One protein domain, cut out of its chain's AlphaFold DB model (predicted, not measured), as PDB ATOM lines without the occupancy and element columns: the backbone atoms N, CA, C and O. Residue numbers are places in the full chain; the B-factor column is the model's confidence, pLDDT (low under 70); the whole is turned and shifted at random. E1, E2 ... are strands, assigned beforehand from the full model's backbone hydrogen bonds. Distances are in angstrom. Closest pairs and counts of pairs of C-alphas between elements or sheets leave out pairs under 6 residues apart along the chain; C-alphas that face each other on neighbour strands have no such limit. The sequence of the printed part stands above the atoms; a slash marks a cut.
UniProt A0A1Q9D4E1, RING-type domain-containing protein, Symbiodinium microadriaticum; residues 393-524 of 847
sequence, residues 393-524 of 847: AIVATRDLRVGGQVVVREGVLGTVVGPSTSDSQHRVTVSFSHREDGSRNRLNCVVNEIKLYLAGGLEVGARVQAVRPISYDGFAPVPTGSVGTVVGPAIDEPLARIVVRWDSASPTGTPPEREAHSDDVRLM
ATOM      1  N   ALA A 393     176.143 195.290 193.214       89.62
ATOM      2  CA  ALA A 393     176.611 193.977 192.814       89.62
ATOM      3  C   ALA A 393     176.755 193.927 191.286       89.62
ATOM      4  O   ALA A 393     175.854 194.318 190.539       89.62
ATOM      5  N   ILE A 394     177.902 193.451 190.817       94.69
ATOM      6  CA  ILE A 394     178.190 193.220 189.403       94.69
ATOM      7  C   ILE A 394     178.766 191.820 189.216       94.69
ATOM      8  O   ILE A 394     179.229 191.187 190.167       94.69
ATOM      9  N   VAL A 395     178.772 191.346 187.978       94.81
ATOM     10  CA  VAL A 395     179.448 190.114 187.573       94.81
ATOM     11  C   VAL A 395     180.359 190.378 186.373       94.81
ATOM     12  O   VAL A 395     180.014 191.160 185.482       94.81
ATOM     13  N   ALA A 396     181.536 189.749 186.351       95.12
ATOM     14  CA  ALA A 396     182.435 189.788 185.199       95.12
ATOM     15  C   ALA A 396     181.787 189.087 183.990       95.12
ATOM     16  O   ALA A 396     181.355 187.939 184.082       95.12
ATOM     17  N   THR A 397     181.732 189.774 182.847       93.50
ATOM     18  CA  THR A 397     181.101 189.276 181.600       93.50
ATOM     19  C   THR A 397     182.041 188.461 180.710       93.50
ATOM     20  O   THR A 397     181.638 188.008 179.645       93.50
ATOM     21  N   ARG A 398     183.309 188.346 181.114       94.69
ATOM     22  CA  ARG A 398     184.399 187.628 180.444       94.69
ATOM     23  C   ARG A 398     185.597 187.540 181.389       94.69
ATOM     24  O   ARG A 398     185.661 188.290 182.362       94.69
ATOM     25  N   ASP A 399     186.567 186.691 181.062       96.81
ATOM     26  CA  ASP A 399     187.866 186.645 181.745       96.81
ATOM     27  C   ASP A 399     188.577 188.012 181.685       96.81
ATOM     28  O   ASP A 399     188.990 188.476 180.616       96.81
ATOM     29  N   LEU A 400     188.758 188.645 182.846       97.19
ATOM     30  CA  LEU A 400     189.450 189.925 182.985       97.19
ATOM     31  C   LEU A 400     190.947 189.681 183.135       97.19
ATOM     32  O   LEU A 400     191.371 188.833 183.925       97.19
ATOM     33  N   ARG A 401     191.757 190.434 182.385       96.50
ATOM     34  CA  ARG A 401     193.204 190.210 182.292       96.50
ATOM     35  C   ARG A 401     194.021 191.430 182.692       96.50
ATOM     36  O   ARG A 401     193.722 192.547 182.284       96.50
ATOM     37  N   VAL A 402     195.112 191.192 183.418       94.69
ATOM     38  CA  VAL A 402     196.139 192.190 183.753       94.69
ATOM     39  C   VAL A 402     197.488 191.624 183.323       94.69
ATOM     40  O   VAL A 402     197.818 190.487 183.642       94.69
ATOM     41  N   GLY A 403     198.246 192.370 182.515       94.38
ATOM     42  CA  GLY A 403     199.516 191.877 181.955       94.38
ATOM     43  C   GLY A 403     199.381 190.629 181.062       94.38
ATOM     44  O   GLY A 403     200.350 189.906 180.877       94.38
ATOM     45  N   GLY A 404     198.182 190.347 180.536       94.12
ATOM     46  CA  GLY A 404     197.875 189.156 179.728       94.12
ATOM     47  C   GLY A 404     197.412 187.930 180.530       94.12
ATOM     48  O   GLY A 404     196.718 187.075 179.969       94.12
ATOM     49  N   GLN A 405     197.707 187.868 181.830       96.12
ATOM     50  CA  GLN A 405     197.225 186.833 182.749       96.12
ATOM     51  C   GLN A 405     195.758 187.085 183.129       96.12
ATOM     52  O   GLN A 405     195.367 188.236 183.321       96.12
ATOM     53  N   VAL A 406     194.948 186.025 183.235       96.94
ATOM     54  CA  VAL A 406     193.583 186.109 183.793       96.94
ATOM     55  C   VAL A 406     193.687 186.349 185.294       96.94
ATOM     56  O   VAL A 406     194.439 185.666 185.979       96.94
ATOM     57  N   VAL A 407     192.966 187.353 185.792       97.56
ATOM     58  CA  VAL A 407     192.954 187.715 187.218       97.56
ATOM     59  C   VAL A 407     191.574 187.574 187.847       97.56
ATOM     60  O   VAL A 407     191.478 187.389 189.054       97.56
ATOM     61  N   VAL A 408     190.513 187.633 187.040       97.06
ATOM     62  CA  VAL A 408     189.119 187.401 187.435       97.06
ATOM     63  C   VAL A 408     188.464 186.614 186.305       97.06
ATOM     64  O   VAL A 408     188.563 187.020 185.147       97.06
ATOM     65  N   ARG A 409     187.818 185.491 186.626       96.38
ATOM     66  CA  ARG A 409     187.087 184.671 185.649       96.38
ATOM     67  C   ARG A 409     185.754 185.301 185.266       96.38
ATOM     68  O   ARG A 409     185.151 186.019 186.065       96.38
ATOM     69  N   GLU A 410     185.261 184.965 184.079       95.38
ATOM     70  CA  GLU A 410     183.847 185.163 183.746       95.38
ATOM     71  C   GLU A 410     182.935 184.574 184.840       95.38
ATOM     72  O   GLU A 410     183.220 183.519 185.407       95.38
ATOM     73  N   GLY A 411     181.849 185.273 185.178       89.88
ATOM     74  CA  GLY A 411     180.903 184.833 186.210       89.88
ATOM     75  C   GLY A 411     181.295 185.170 187.656       89.88
ATOM     76  O   GLY A 411     180.467 185.009 188.551       89.88
ATOM     77  N   VAL A 412     182.502 185.686 187.919       93.56
ATOM     78  CA  VAL A 412     182.894 186.107 189.278       93.56
ATOM     79  C   VAL A 412     182.170 187.396 189.677       93.56
ATOM     80  O   VAL A 412     182.178 188.393 188.947       93.56
ATOM     81  N   LEU A 413     181.556 187.369 190.862       93.56
ATOM     82  CA  LEU A 413     180.852 188.504 191.456       93.56
ATOM     83  C   LEU A 413     181.819 189.571 191.982       93.56
ATOM     84  O   LEU A 413     182.910 189.269 192.467       93.56
ATOM     85  N   GLY A 414     181.382 190.823 191.969       94.38
ATOM     86  CA  GLY A 414     182.074 191.934 192.607       94.38
ATOM     87  C   GLY A 414     181.131 193.054 193.020       94.38
ATOM     88  O   GLY A 414     179.941 193.034 192.721       94.38
ATOM     89  N   THR A 415     181.681 194.046 193.709       93.25
ATOM     90  CA  THR A 415     180.958 195.227 194.189       93.25
ATOM     91  C   THR A 415     181.612 196.487 193.640       93.25
ATOM     92  O   THR A 415     182.825 196.667 193.766       93.25
ATOM     93  N   VAL A 416     180.828 197.381 193.046       94.00
ATOM     94  CA  VAL A 416     181.323 198.664 192.531       94.00
ATOM     95  C   VAL A 416     181.781 199.552 193.691       94.00
ATOM     96  O   VAL A 416     181.003 199.904 194.574       94.00
ATOM     97  N   VAL A 417     183.058 199.929 193.694       91.88
ATOM     98  CA  VAL A 417     183.674 200.789 194.720       91.88
ATOM     99  C   VAL A 417     183.530 202.269 194.361       91.88
ATOM    100  O   VAL A 417     183.414 203.105 195.254       91.88
ATOM    101  N   GLY A 418     183.538 202.596 193.068       89.12
ATOM    102  CA  GLY A 418     183.502 203.966 192.557       89.12
ATOM    103  C   GLY A 418     183.999 204.046 191.109       89.12
ATOM    104  O   GLY A 418     184.271 203.006 190.499       89.12
ATOM    105  N   PRO A 419     184.171 205.256 190.544       87.94
ATOM    106  CA  PRO A 419     184.855 205.415 189.261       87.94
ATOM    107  C   PRO A 419     186.326 204.975 189.380       87.94
ATOM    108  O   PRO A 419     186.870 204.853 190.483       87.94
ATOM    109  N   SER A 420     186.992 204.714 188.258       90.12
ATOM    110  CA  SER A 420     188.437 204.464 188.268       90.12
ATOM    111  C   SER A 420     189.222 205.756 188.503       90.12
ATOM    112  O   SER A 420     188.938 206.778 187.884       90.12
ATOM    113  N   THR A 421     190.253 205.708 189.351       79.06
ATOM    114  CA  THR A 421     191.166 206.845 189.573       79.06
ATOM    115  C   THR A 421     192.033 207.164 188.355       79.06
ATOM    116  O   THR A 421     192.425 208.311 188.176       79.06
ATOM    117  N   SER A 422     192.315 206.171 187.504       79.94
ATOM    118  CA  SER A 422     193.117 206.334 186.281       79.94
ATOM    119  C   SER A 422     192.303 206.730 185.044       79.94
ATOM    120  O   SER A 422     192.868 207.271 184.100       79.94
ATOM    121  N   ASP A 423     191.004 206.419 185.018       85.62
ATOM    122  CA  ASP A 423     190.108 206.652 183.874       85.62
ATOM    123  C   ASP A 423     188.650 206.673 184.357       85.62
ATOM    124  O   ASP A 423     187.909 205.694 184.256       85.62
ATOM    125  N   SER A 424     188.236 207.798 184.934       82.31
ATOM    126  CA  SER A 424     186.895 207.962 185.501       82.31
ATOM    127  C   SER A 424     185.784 208.117 184.455       82.31
ATOM    128  O   SER A 424     184.623 208.235 184.842       82.31
ATOM    129  N   GLN A 425     186.105 208.123 183.154       85.25
ATOM    130  CA  GLN A 425     185.126 208.255 182.067       85.25
ATOM    131  C   GLN A 425     184.751 206.912 181.435       85.25
ATOM    132  O   GLN A 425     183.607 206.748 181.009       85.25
ATOM    133  N   HIS A 426     185.669 205.942 181.401       89.88
ATOM    134  CA  HIS A 426     185.421 204.637 180.777       89.88
ATOM    135  C   HIS A 426     185.640 203.441 181.708       89.88
ATOM    136  O   HIS A 426     185.248 202.322 181.349       89.88
ATOM    137  N   ARG A 427     186.227 203.646 182.897       94.44
ATOM    138  CA  ARG A 427     186.514 202.573 183.856       94.44
ATOM    139  C   ARG A 427     185.882 202.767 185.230       94.44
ATOM    140  O   ARG A 427     185.708 203.871 185.746       94.44
ATOM    141  N   VAL A 428     185.608 201.629 185.851       95.00
ATOM    142  CA  VAL A 428     184.958 201.473 187.151       95.00
ATOM    143  C   VAL A 428     185.888 200.687 188.065       95.00
ATOM    144  O   VAL A 428     186.426 199.653 187.665       95.00
ATOM    145  N   THR A 429     186.080 201.156 189.296       94.88
ATOM    146  CA  THR A 429     186.794 200.390 190.321       94.88
ATOM    147  C   THR A 429     185.828 199.367 190.913       94.88
ATOM    148  O   THR A 429     184.855 199.748 191.564       94.88
ATOM    149  N   VAL A 430     186.090 198.075 190.731       95.94
ATOM    150  CA  VAL A 430     185.265 196.975 191.262       95.94
ATOM    151  C   VAL A 430     186.065 196.147 192.256       95.94
ATOM    152  O   VAL A 430     187.188 195.760 191.962       95.94
ATOM    153  N   SER A 431     185.477 195.829 193.408       95.12
ATOM    154  CA  SER A 431     186.002 194.859 194.370       95.12
ATOM    155  C   SER A 431     185.403 193.473 194.112       95.12
ATOM    156  O   SER A 431     184.270 193.225 194.512       95.12
ATOM    157  N   PHE A 432     186.133 192.574 193.452       95.31
ATOM    158  CA  PHE A 432     185.673 191.202 193.188       95.31
ATOM    159  C   PHE A 432     185.747 190.308 194.431       95.31
ATOM    160  O   PHE A 432     186.588 190.512 195.303       95.31
ATOM    161  N   SER A 433     184.878 189.301 194.521       92.62
ATOM    162  CA  SER A 433     184.887 188.330 195.623       92.62
ATOM    163  C   SER A 433     186.076 187.366 195.561       92.62
ATOM    164  O   SER A 433     186.504 186.855 196.594       92.62
ATOM    165  N   HIS A 434     186.628 187.142 194.365       93.75
ATOM    166  CA  HIS A 434     187.774 186.272 194.127       93.75
ATOM    167  C   HIS A 434     188.690 186.843 193.034       93.75
ATOM    168  O   HIS A 434     188.211 187.426 192.059       93.75
ATOM    169  N   ARG A 435     190.005 186.648 193.188       95.12
ATOM    170  CA  ARG A 435     191.031 186.966 192.185       95.12
ATOM    171  C   ARG A 435     192.091 185.870 192.136       95.12
ATOM    172  O   ARG A 435     192.579 185.452 193.182       95.12
ATOM    173  N   GLU A 436     192.500 185.477 190.932       94.44
ATOM    174  CA  GLU A 436     193.558 184.472 190.719       94.44
ATOM    175  C   GLU A 436     194.966 185.015 191.036       94.44
ATOM    176  O   GLU A 436     195.881 184.241 191.298       94.44
ATOM    177  N   ASP A 437     195.155 186.340 191.036       92.25
ATOM    178  CA  ASP A 437     196.455 186.984 191.293       92.25
ATOM    179  C   ASP A 437     196.768 187.227 192.782       92.25
ATOM    180  O   ASP A 437     197.840 187.740 193.105       92.25
ATOM    181  N   GLY A 438     195.842 186.896 193.691       88.75
ATOM    182  CA  GLY A 438     195.986 187.110 195.137       88.75
ATOM    183  C   GLY A 438     196.137 188.578 195.565       88.75
ATOM    184  O   GLY A 438     196.396 188.857 196.738       88.75
ATOM    185  N   SER A 439     196.001 189.532 194.641       89.75
ATOM    186  CA  SER A 439     196.107 190.954 194.948       89.75
ATOM    187  C   SER A 439     194.831 191.465 195.623       89.75
ATOM    188  O   SER A 439     193.789 190.809 195.616       89.75
ATOM    189  N   ARG A 440     194.894 192.666 196.220       76.88
ATOM    190  CA  ARG A 440     193.719 193.295 196.848       76.88
ATOM    191  C   ARG A 440     192.556 193.303 195.849       76.88
ATOM    192  O   ARG A 440     192.735 193.684 194.695       76.88
ATOM    193  N   ASN A 441     191.358 192.948 196.309       82.62
ATOM    194  CA  ASN A 441     190.186 192.635 195.477       82.62
ATOM    195  C   ASN A 441     189.738 193.708 194.452       82.62
ATOM    196  O   ASN A 441     188.871 193.425 193.630       82.62
ATOM    197  N   ARG A 442     190.320 194.917 194.457       92.88
ATOM    198  CA  ARG A 442     189.972 196.047 193.580       92.88
ATOM    199  C   ARG A 442     190.656 195.992 192.203       92.88
ATOM    200  O   ARG A 442     191.884 196.024 192.120       92.88
ATOM    201  N   LEU A 443     189.869 196.003 191.130       95.38
ATOM    202  CA  LEU A 443     190.307 196.029 189.730       95.38
ATOM    203  C   LEU A 443     189.588 197.148 188.950       95.38
ATOM    204  O   LEU A 443     188.404 197.394 189.166       95.38
ATOM    205  N   ASN A 444     190.303 197.820 188.040       95.62
ATOM    206  CA  ASN A 444     189.768 198.887 187.183       95.62
ATOM    207  C   ASN A 444     189.213 198.312 185.867       95.62
ATOM    208  O   ASN A 444     189.941 198.208 184.874       95.62
ATOM    209  N   CYS A 445     187.933 197.957 185.854       96.31
ATOM    210  CA  CYS A 445     187.243 197.341 184.716       96.31
ATOM    211  C   CYS A 445     186.721 198.388 183.731       96.31
ATOM    212  O   CYS A 445     186.257 199.445 184.150       96.31
ATOM    213  N   VAL A 446     186.731 198.088 182.433       96.12
ATOM    214  CA  VAL A 446     185.941 198.836 181.441       96.12
ATOM    215  C   VAL A 446     184.458 198.503 181.644       96.12
ATOM    216  O   VAL A 446     184.127 197.374 181.990       96.12
ATOM    217  N   VAL A 447     183.548 199.448 181.390       95.00
ATOM    218  CA  VAL A 447     182.089 199.222 181.525       95.00
ATOM    219  C   VAL A 447     181.626 197.932 180.828       95.00
ATOM    220  O   VAL A 447     180.939 197.126 181.437       95.00
ATOM    221  N   ASN A 448     182.089 197.672 179.601       93.19
ATOM    222  CA  ASN A 448     181.720 196.485 178.809       93.19
ATOM    223  C   ASN A 448     182.434 195.182 179.249       93.19
ATOM    224  O   ASN A 448     182.476 194.208 178.496       93.19
ATOM    225  N   GLU A 449     183.117 195.175 180.391       95.81
ATOM    226  CA  GLU A 449     183.739 193.988 180.998       95.81
ATOM    227  C   GLU A 449     182.918 193.453 182.181       95.81
ATOM    228  O   GLU A 449     183.110 192.314 182.608       95.81
ATOM    229  N   ILE A 450     181.941 194.226 182.655       95.88
ATOM    230  CA  ILE A 450     181.103 193.933 183.817       95.88
ATOM    231  C   ILE A 450     179.628 194.189 183.478       95.88
ATOM    232  O   ILE A 450     179.311 195.003 182.618       95.88
ATOM    233  N   LYS A 451     178.708 193.508 184.160       93.50
ATOM    234  CA  LYS A 451     177.270 193.825 184.114       93.50
ATOM    235  C   LYS A 451     176.690 193.835 185.519       93.50
ATOM    236  O   LYS A 451     177.235 193.164 186.393       93.50
ATOM    237  N   LEU A 452     175.597 194.570 185.731       91.25
ATOM    238  CA  LEU A 452     174.837 194.490 186.982       91.25
ATOM    239  C   LEU A 452     174.466 193.029 187.251       91.25
ATOM    240  O   LEU A 452     173.945 192.346 186.369       91.25
ATOM    241  N   TYR A 453     174.772 192.554 188.454       88.50
ATOM    242  CA  TYR A 453     174.273 191.276 188.929       88.50
ATOM    243  C   TYR A 453     172.901 191.527 189.536       88.50
ATOM    244  O   TYR A 453     172.779 192.322 190.467       88.50
ATOM    245  N   LEU A 454     171.887 190.860 188.995       89.81
ATOM    246  CA  LEU A 454     170.548 190.842 189.562       89.81
ATOM    247  C   LEU A 454     170.293 189.465 190.171       89.81
ATOM    248  O   LEU A 454     170.739 188.445 189.632       89.81
ATOM    249  N   ALA A 455     169.550 189.444 191.275       87.62
ATOM    250  CA  ALA A 455     169.097 188.214 191.906       87.62
ATOM    251  C   ALA A 455     168.363 187.305 190.894       87.62
ATOM    252  O   ALA A 455     167.785 187.773 189.908       87.62
ATOM    253  N   GLY A 456     168.466 185.985 191.072       85.94
ATOM    254  CA  GLY A 456     167.973 184.996 190.100       85.94
ATOM    255  C   GLY A 456     168.742 184.942 188.765       85.94
ATOM    256  O   GLY A 456     168.365 184.186 187.870       85.94
ATOM    257  N   GLY A 457     169.818 185.722 188.591       86.31
ATOM    258  CA  GLY A 457     170.575 185.780 187.334       86.31
ATOM    259  C   GLY A 457     169.819 186.467 186.191       86.31
ATOM    260  O   GLY A 457     170.061 186.160 185.021       86.31
ATOM    261  N   LEU A 458     168.890 187.359 186.544       90.62
ATOM    262  CA  LEU A 458     168.093 188.173 185.625       90.62
ATOM    263  C   LEU A 458     168.925 189.330 185.040       90.62
ATOM    264  O   LEU A 458     170.039 189.610 185.487       90.62
ATOM    265  N   GLU A 459     168.389 190.016 184.029       88.38
ATOM    266  CA  GLU A 459     169.054 191.145 183.364       88.38
ATOM    267  C   GLU A 459     168.135 192.375 183.319       88.38
ATOM    268  O   GLU A 459     166.911 192.254 183.335       88.38
ATOM    269  N   VAL A 460     168.715 193.579 183.276       88.81
ATOM    270  CA  VAL A 460     167.934 194.822 183.150       88.81
ATOM    271  C   VAL A 460     167.238 194.849 181.789       88.81
ATOM    272  O   VAL A 460     167.851 194.562 180.764       88.81
ATOM    273  N   GLY A 461     165.950 195.192 181.780       88.81
ATOM    274  CA  GLY A 461     165.073 195.095 180.616       88.81
ATOM    275  C   GLY A 461     164.424 193.720 180.429       88.81
ATOM    276  O   GLY A 461     163.598 193.569 179.528       88.81
ATOM    277  N   ALA A 462     164.744 192.724 181.264       89.50
ATOM    278  CA  ALA A 462     164.149 191.400 181.140       89.50
ATOM    279  C   ALA A 462     162.651 191.413 181.469       89.50
ATOM    280  O   ALA A 462     162.222 191.976 182.478       89.50
ATOM    281  N   ARG A 463     161.850 190.733 180.641       91.94
ATOM    282  CA  ARG A 463     160.435 190.459 180.938       91.94
ATOM    283  C   ARG A 463     160.335 189.389 182.023       91.94
ATOM    284  O   ARG A 463     160.978 188.342 181.907       91.94
ATOM    285  N   VAL A 464     159.521 189.627 183.043       94.88
ATOM    286  CA  VAL A 464     159.281 188.701 184.161       94.88
ATOM    287  C   VAL A 464     157.795 188.596 184.484       94.88
ATOM    288  O   VAL A 464     157.034 189.515 184.201       94.88
ATOM    289  N   GLN A 465     157.387 187.478 185.077       94.81
ATOM    290  CA  GLN A 465     156.033 187.233 185.569       94.81
ATOM    291  C   GLN A 465     156.067 186.901 187.063       94.81
ATOM    292  O   GLN A 465     156.913 186.115 187.485       94.81
ATOM    293  N   ALA A 466     155.150 187.469 187.845       95.38
ATOM    294  CA  ALA A 466     154.958 187.122 189.251       95.38
ATOM    295  C   ALA A 466     154.470 185.667 189.375       95.38
ATOM    296  O   ALA A 466     153.446 185.297 188.799       95.38
ATOM    297  N   VAL A 467     155.210 184.834 190.107       94.56
ATOM    298  CA  VAL A 467     154.901 183.410 190.345       94.56
ATOM    299  C   VAL A 467     153.945 183.241 191.526       94.56
ATOM    300  O   VAL A 467     153.173 182.287 191.569       94.56
ATOM    301  N   ARG A 468     153.978 184.189 192.466       93.44
ATOM    302  CA  ARG A 468     153.129 184.273 193.660       93.44
ATOM    303  C   ARG A 468     152.621 185.714 193.827       93.44
ATOM    304  O   ARG A 468     153.177 186.607 193.181       93.44
ATOM    305  N   PRO A 469     151.598 185.975 194.662       94.31
ATOM    306  CA  PRO A 469     151.172 187.336 194.954       94.31
ATOM    307  C   PRO A 469     152.284 188.072 195.706       94.31
ATOM    308  O   PRO A 469     152.771 187.570 196.717       94.31
ATOM    309  N   ILE A 470     152.692 189.248 195.227       94.88
ATOM    310  CA  ILE A 470     153.785 190.017 195.841       94.88
ATOM    311  C   ILE A 470     153.184 191.192 196.610       94.88
ATOM    312  O   ILE A 470     152.739 192.181 196.015       94.88
ATOM    313  N   SER A 471     153.139 191.053 197.932       91.94
ATOM    314  CA  SER A 471     152.628 192.060 198.865       91.94
ATOM    315  C   SER A 471     153.690 193.104 199.213       91.94
ATOM    316  O   SER A 471     154.883 192.810 199.229       91.94
ATOM    317  N   TYR A 472     153.241 194.327 199.491       86.56
ATOM    318  CA  TYR A 472     154.078 195.465 199.869       86.56
ATOM    319  C   TYR A 472     153.332 196.288 200.917       86.56
ATOM    320  O   TYR A 472     152.133 196.531 200.751       86.56
ATOM    321  N   ASP A 473     154.028 196.767 201.945       84.62
ATOM    322  CA  ASP A 473     153.410 197.611 202.968       84.62
ATOM    323  C   ASP A 473     152.831 198.888 202.341       84.62
ATOM    324  O   ASP A 473     153.510 199.622 201.622       84.62
ATOM    325  N   GLY A 474     151.542 199.135 202.584       85.12
ATOM    326  CA  GLY A 474     150.825 200.309 202.079       85.12
ATOM    327  C   GLY A 474     150.378 200.260 200.610       85.12
ATOM    328  O   GLY A 474     149.788 201.235 200.147       85.12
ATOM    329  N   PHE A 475     150.591 199.163 199.869       85.25
ATOM    330  CA  PHE A 475     150.156 199.054 198.468       85.25
ATOM    331  C   PHE A 475     149.384 197.765 198.172       85.25
ATOM    332  O   PHE A 475     149.713 196.693 198.670       85.25
ATOM    333  N   ALA A 476     148.409 197.844 197.257       88.44
ATOM    334  CA  ALA A 476     147.709 196.665 196.744       88.44
ATOM    335  C   ALA A 476     148.712 195.624 196.192       88.44
ATOM    336  O   ALA A 476     149.630 196.025 195.460       88.44
ATOM    337  N   PRO A 477     148.571 194.325 196.523       92.00
ATOM    338  CA  PRO A 477     149.521 193.289 196.128       92.00
ATOM    339  C   PRO A 477     149.552 193.113 194.608       92.00
ATOM    340  O   PRO A 477     148.541 193.291 193.930       92.00
ATOM    341  N   VAL A 478     150.713 192.746 194.064       93.62
ATOM    342  CA  VAL A 478     150.861 192.379 192.649       93.62
ATOM    343  C   VAL A 478     150.317 190.956 192.471       93.62
ATOM    344  O   VAL A 478     150.891 190.042 193.064       93.62
ATOM    345  N   PRO A 479     149.243 190.723 191.689       94.25
ATOM    346  CA  PRO A 479     148.666 189.387 191.541       94.25
ATOM    347  C   PRO A 479     149.618 188.393 190.868       94.25
ATOM    348  O   PRO A 479     150.375 188.767 189.965       94.25
ATOM    349  N   THR A 480     149.510 187.110 191.224       94.19
ATOM    350  CA  THR A 480     150.130 186.009 190.468       94.19
ATOM    351  C   THR A 480     149.787 186.117 188.982       94.19
ATOM    352  O   THR A 480     148.660 186.436 188.610       94.19
ATOM    353  N   GLY A 481     150.763 185.858 188.116       91.88
ATOM    354  CA  GLY A 481     150.603 185.954 186.669       91.88
ATOM    355  C   GLY A 481     150.817 187.358 186.093       91.88
ATOM    356  O   GLY A 481     151.010 187.466 184.879       91.88
ATOM    357  N   SER A 482     150.867 188.410 186.925       93.75
ATOM    358  CA  SER A 482     151.210 189.773 186.486       93.75
ATOM    359  C   SER A 482     152.559 189.794 185.783       93.75
ATOM    360  O   SER A 482     153.507 189.162 186.247       93.75
ATOM    361  N   VAL A 483     152.664 190.538 184.684       93.50
ATOM    362  CA  VAL A 483     153.902 190.665 183.905       93.50
ATOM    363  C   VAL A 483     154.525 192.035 184.160       93.50
ATOM    364  O   VAL A 483     153.823 193.018 184.390       93.50
ATOM    365  N   GLY A 484     155.850 192.098 184.150       94.62
ATOM    366  CA  GLY A 484     156.610 193.325 184.312       94.62
ATOM    367  C   GLY A 484     157.968 193.261 183.625       94.62
ATOM    368  O   GLY A 484     158.331 192.282 182.967       94.62
ATOM    369  N   THR A 485     158.729 194.338 183.783       93.56
ATOM    370  CA  THR A 485     160.055 194.522 183.196       93.56
ATOM    371  C   THR A 485     161.051 194.876 184.294       93.56
ATOM    372  O   THR A 485     160.840 195.834 185.035       93.56
ATOM    373  N   VAL A 486     162.141 194.118 184.405       93.75
ATOM    374  CA  VAL A 486     163.181 194.346 185.418       93.75
ATOM    375  C   VAL A 486     163.915 195.659 185.129       93.75
ATOM    376  O   VAL A 486     164.434 195.857 184.032       93.75
ATOM    377  N   VAL A 487     163.965 196.560 186.109       93.19
ATOM    378  CA  VAL A 487     164.582 197.894 186.004       93.19
ATOM    379  C   VAL A 487     166.013 197.892 186.544       93.19
ATOM    380  O   VAL A 487     166.885 198.560 185.992       93.19
ATOM    381  N   GLY A 488     166.281 197.118 187.596       90.44
ATOM    382  CA  GLY A 488     167.577 197.103 188.269       90.44
ATOM    383  C   GLY A 488     167.597 196.200 189.503       90.44
ATOM    384  O   GLY A 488     166.606 195.517 189.778       90.44
ATOM    385  N   PRO A 489     168.711 196.176 190.251       90.44
ATOM    386  CA  PRO A 489     168.736 195.559 191.572       90.44
ATOM    387  C   PRO A 489     167.898 196.401 192.541       90.44
ATOM    388  O   PRO A 489     167.792 197.617 192.360       90.44
ATOM    389  N   ALA A 490     167.328 195.766 193.564       89.56
ATOM    390  CA  ALA A 490     166.746 196.482 194.695       89.56
ATOM    391  C   ALA A 490     167.803 197.363 195.388       89.56
ATOM    392  O   ALA A 490     169.008 197.096 195.288       89.56
ATOM    393  N   ILE A 491     167.362 198.421 196.069       80.94
ATOM    394  CA  ILE A 491     168.247 199.199 196.945       80.94
ATOM    395  C   ILE A 491     168.530 198.359 198.192       80.94
ATOM    396  O   ILE A 491     169.691 198.185 198.574       80.94
ATOM    397  N   ASP A 492     167.472 197.762 198.737       76.56
ATOM    398  CA  ASP A 492     167.528 196.867 199.880       76.56
ATOM    399  C   ASP A 492     167.710 195.419 199.404       76.56
ATOM    400  O   ASP A 492     166.924 194.885 198.625       76.56
ATOM    401  N   GLU A 493     168.777 194.771 199.874       86.25
ATOM    402  CA  GLU A 493     169.156 193.395 199.512       86.25
ATOM    403  C   GLU A 493     169.364 193.140 197.994       86.25
ATOM    404  O   GLU A 493     168.776 192.213 197.426       86.25
ATOM    405  N   PRO A 494     170.288 193.855 197.313       82.00
ATOM    406  CA  PRO A 494     170.524 193.750 195.859       82.00
ATOM    407  C   PRO A 494     170.967 192.362 195.347       82.00
ATOM    408  O   PRO A 494     171.125 192.167 194.142       82.00
ATOM    409  N   LEU A 495     171.228 191.406 196.246       85.19
ATOM    410  CA  LEU A 495     171.571 190.014 195.927       85.19
ATOM    411  C   LEU A 495     170.367 189.058 195.969       85.19
ATOM    412  O   LEU A 495     170.489 187.948 195.454       85.19
ATOM    413  N   ALA A 496     169.246 189.477 196.561       90.50
ATOM    414  CA  ALA A 496     168.019 188.692 196.727       90.50
ATOM    415  C   ALA A 496     166.806 189.346 196.036       90.50
ATOM    416  O   ALA A 496     165.918 188.657 195.536       90.50
ATOM    417  N   ARG A 497     166.785 190.684 195.955       93.00
ATOM    418  CA  ARG A 497     165.649 191.469 195.461       93.00
ATOM    419  C   ARG A 497     166.017 192.303 194.227       93.00
ATOM    420  O   ARG A 497     167.167 192.705 194.021       93.00
ATOM    421  N   ILE A 498     165.024 192.553 193.379       94.94
ATOM    422  CA  ILE A 498     165.129 193.310 192.124       94.94
ATOM    423  C   ILE A 498     163.990 194.326 192.024       94.94
ATOM    424  O   ILE A 498     162.882 194.062 192.484       94.94
ATOM    425  N   VAL A 499     164.215 195.452 191.351       94.25
ATOM    426  CA  VAL A 499     163.137 196.384 190.994       94.25
ATOM    427  C   VAL A 499     162.481 195.908 189.700       94.25
ATOM    428  O   VAL A 499     163.145 195.783 188.669       94.25
ATOM    429  N   VAL A 500     161.170 195.678 189.734       95.06
ATOM    430  CA  VAL A 500     160.335 195.341 188.576       95.06
ATOM    431  C   VAL A 500     159.311 196.447 188.355       95.06
ATOM    432  O   VAL A 500     158.571 196.816 189.265       95.06
ATOM    433  N   ARG A 501     159.240 196.949 187.125       95.12
ATOM    434  CA  ARG A 501     158.166 197.820 186.646       95.12
ATOM    435  C   ARG A 501     157.043 196.954 186.103       95.12
ATOM    436  O   ARG A 501     157.218 196.324 185.059       95.12
ATOM    437  N   TRP A 502     155.931 196.882 186.822       94.25
ATOM    438  CA  TRP A 502     154.807 196.015 186.472       94.25
ATOM    439  C   TRP A 502     153.934 196.649 185.389       94.25
ATOM    440  O   TRP A 502     153.649 197.841 185.446       94.25
ATOM    441  N   ASP A 503     153.506 195.859 184.402       92.75
ATOM    442  CA  ASP A 503     152.676 196.333 183.285       92.75
ATOM    443  C   ASP A 503     151.236 196.658 183.716       92.75
ATOM    444  O   ASP A 503     150.493 197.296 182.969       92.75
ATOM    445  N   SER A 504     150.816 196.182 184.893       84.25
ATOM    446  CA  SER A 504     149.493 196.451 185.443       84.25
ATOM    447  C   SER A 504     149.292 197.958 185.602       84.25
ATOM    448  O   SER A 504     150.080 198.655 186.244       84.25
ATOM    449  N   ALA A 505     148.220 198.464 184.990       63.59
ATOM    450  CA  ALA A 505     147.906 199.882 185.001       63.59
ATOM    451  C   ALA A 505     147.701 200.367 186.443       63.59
ATOM    452  O   ALA A 505     146.704 200.035 187.086       63.59
ATOM    453  N   SER A 506     148.634 201.179 186.943       69.94
ATOM    454  CA  SER A 506     148.365 201.998 188.121       69.94
ATOM    455  C   SER A 506     147.203 202.945 187.802       69.94
ATOM    456  O   SER A 506     147.190 203.512 186.703       69.94
ATOM    457  N   PRO A 507     146.286 203.226 188.747       71.19
ATOM    458  CA  PRO A 507     145.313 204.309 188.585       71.19
ATOM    459  C   PRO A 507     145.976 205.678 188.325       71.19
ATOM    460  O   PRO A 507     145.336 206.574 187.787       71.19
ATOM    461  N   THR A 508     147.269 205.837 188.643       75.12
ATOM    462  CA  THR A 508     148.066 207.047 188.359       75.12
ATOM    463  C   THR A 508     148.675 207.098 186.949       75.12
ATOM    464  O   THR A 508     149.430 208.020 186.649       75.12
ATOM    465  N   GLY A 509     148.417 206.112 186.081       76.19
ATOM    466  CA  GLY A 509     148.879 206.083 184.684       76.19
ATOM    467  C   GLY A 509     150.361 205.736 184.466       76.19
ATOM    468  O   GLY A 509     150.734 205.334 183.366       76.19
ATOM    469  N   THR A 510     151.207 205.825 185.495       75.81
ATOM    470  CA  THR A 510     152.589 205.324 185.468       75.81
ATOM    471  C   THR A 510     152.654 203.880 185.990       75.81
ATOM    472  O   THR A 510     152.188 203.625 187.101       75.81
ATOM    473  N   PRO A 511     153.222 202.914 185.239       81.75
ATOM    474  CA  PRO A 511     153.388 201.541 185.723       81.75
ATOM    475  C   PRO A 511     154.275 201.522 186.982       81.75
ATOM    476  O   PRO A 511     155.353 202.126 186.963       81.75
ATOM    477  N   PRO A 512     153.856 200.868 188.082       87.56
ATOM    478  CA  PRO A 512     154.548 200.980 189.357       87.56
ATOM    479  C   PRO A 512     155.850 200.170 189.348       87.56
ATOM    480  O   PRO A 512     155.852 198.967 189.071       87.56
ATOM    481  N   GLU A 513     156.959 200.824 189.694       92.88
ATOM    482  CA  GLU A 513     158.242 200.168 189.963       92.88
ATOM    483  C   GLU A 513     158.258 199.686 191.422       92.88
ATOM    484  O   GLU A 513     158.004 200.473 192.333       92.88
ATOM    485  N   ARG A 514     158.487 198.387 191.652       92.75
ATOM    486  CA  ARG A 514     158.440 197.765 192.986       92.75
ATOM    487  C   ARG A 514     159.479 196.657 193.162       92.75
ATOM    488  O   ARG A 514     159.846 195.993 192.196       92.75
ATOM    489  N   GLU A 515     159.930 196.440 194.395       94.25
ATOM    490  CA  GLU A 515     160.989 195.478 194.733       94.25
ATOM    491  C   GLU A 515     160.485 194.045 194.999       94.25
ATOM    492  O   GLU A 515     160.026 193.726 196.098       94.25
ATOM    493  N   ALA A 516     160.648 193.153 194.024       94.94
ATOM    494  CA  ALA A 516     160.318 191.734 194.148       94.94
ATOM    495  C   ALA A 516     161.535 190.890 194.568       94.94
ATOM    496  O   ALA A 516     162.658 191.168 194.146       94.94
ATOM    497  N   HIS A 517     161.319 189.822 195.340       95.75
ATOM    498  CA  HIS A 517     162.332 188.780 195.532       95.75
ATOM    499  C   HIS A 517     162.538 188.001 194.221       95.75
ATOM    500  O   HIS A 517     161.584 187.817 193.461       95.75
ATOM    501  N   SER A 518     163.757 187.526 193.935       93.94
ATOM    502  CA  SER A 518     164.032 186.807 192.676       93.94
ATOM    503  C   SER A 518     163.198 185.549 192.490       93.94
ATOM    504  O   SER A 518     162.913 185.172 191.359       93.94
ATOM    505  N   ASP A 519     162.813 184.916 193.593       93.81
ATOM    506  CA  ASP A 519     162.138 183.618 193.581       93.81
ATOM    507  C   ASP A 519     160.614 183.766 193.424       93.81
ATOM    508  O   ASP A 519     159.927 182.816 193.058       93.81
ATOM    509  N   ASP A 520     160.087 184.977 193.639       95.62
ATOM    510  CA  ASP A 520     158.683 185.323 193.385       95.62
ATOM    511  C   ASP A 520     158.438 185.758 191.938       95.62
ATOM    512  O   ASP A 520     157.298 186.019 191.548       95.62
ATOM    513  N   VAL A 521     159.492 185.821 191.120       95.44
ATOM    514  CA  VAL A 521     159.414 186.192 189.709       95.44
ATOM    515  C   VAL A 521     160.055 185.139 188.814       95.44
ATOM    516  O   VAL A 521     161.059 184.513 189.133       95.44
ATOM    517  N   ARG A 522     159.486 184.958 187.627       93.69
ATOM    518  CA  ARG A 522     159.991 184.032 186.614       93.69
ATOM    519  C   ARG A 522     160.299 184.778 185.329       93.69
ATOM    520  O   ARG A 522     159.483 185.559 184.850       93.69
ATOM    521  N   LEU A 523     161.461 184.496 184.740       92.69
ATOM    522  CA  LEU A 523     161.846 185.021 183.430       92.69
ATOM    523  C   LEU A 523     160.832 184.587 182.355       92.69
ATOM    524  O   LEU A 523     160.652 183.392 182.112       92.69
ATOM    525  N   MET A 524     160.215 185.563 181.692       90.19
ATOM    526  CA  MET A 524     159.262 185.354 180.600       90.19
ATOM    527  C   MET A 524     159.982 185.447 179.264       90.19
ATOM    528  O   MET A 524     160.233 186.538 178.759       90.19
TER     529      MET A 524
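AT A GLANCE: This is residues 393 to 524 of the 847 residues of the protein "RING-type domain-containing protein" of Symbiodinium microadriaticum (UniProt A0A1Q9D4E1). Two small lobes sit end to end in a rod, each a strongly twisted five-strand sheet curled like part of a barrel, with a two-strand hairpin beside it; E1 to E7 make the first lobe and E8 to E14 the second. The short link of residues 453 to 462 joins the lobes, and the hairpins E2 and E3, and E9 and E10, lie toward the two far ends. The printed part has 132 residues with 14 named strands, E1 to E14 in order along the chain, and no named helix; the class is all strand, though under half of the residues are in named elements. The large sheets run E6, E5, E4, E1, E7 and E13, E12, E11, E8, E14, and each of the four sheets is antiparallel. The whole is loose, with a radius of gyration of the C-alphas of 17.5 A and spans of 55 by 26 by 23 A.

IN THESE COORDINATES: Find C-alpha 393 at (176.611, 193.977, 192.814), where E1, residues 393 to 396, begins. Next come E2, residues 400 to 402, and E3, 405 to 408. E4, 413 to 419, is 17.5 A long, E5, 427 to 432, 14.7 A, and E6, 442 to 446, 13.1 A; E7 is 450 to 452. At C-alpha 463, (160.435, 190.459, 180.938), E8 begins and runs to 466; E9, 470 to 472, and E10, 475 to 478, follow. E11, 483 to 489, is 17.4 A long, E12, 497 to 502, 14.8 A, and E13, 513 to 517, 13.3 A. E14, 521 to 523, ends at C-alpha 523, (161.846, 185.021, 183.430).

HOW THE PARTS SIT: Look first at E4, E5 and E6, a meander, each strand the antiparallel neighbour of the one before; N 415 and O 431 are 2.8 A apart, and N 443 and O 430 2.8 A. E1 pairs with E4 through N 394 and O 414, 2.8 A, and with edge strand E7 through N 395 and O 451, 2.9 A. In the hairpin E2 and E3, N 400 and O 408 are 2.8 A apart. Past residue 462, E11, E12 and E13 form the second meander, with N 485 and O 501 at 2.8 A and N 500 and O 514 at 2.8 A. E8 is the antiparallel neighbour of E11, with N 484 and O 464 2.8 A apart, and of edge strand E14, with N 522 and O 465 2.8 A apart. In the hairpin E9 and E10, N 470 and O 478 are 2.9 A apart. Between the two five-strand sheets, the closest C-alphas of E7 and E11 are those of Leu 452 and Pro 489, 7.7 A apart.

THE WHOLE: The two C-alphas farthest apart are those of Gly 403 and Pro 507, 56.0 A. The printed part has no cut, and no link is long. The mean pLDDT of the printed part is 90.8, and residues 505 to 506 are under 70.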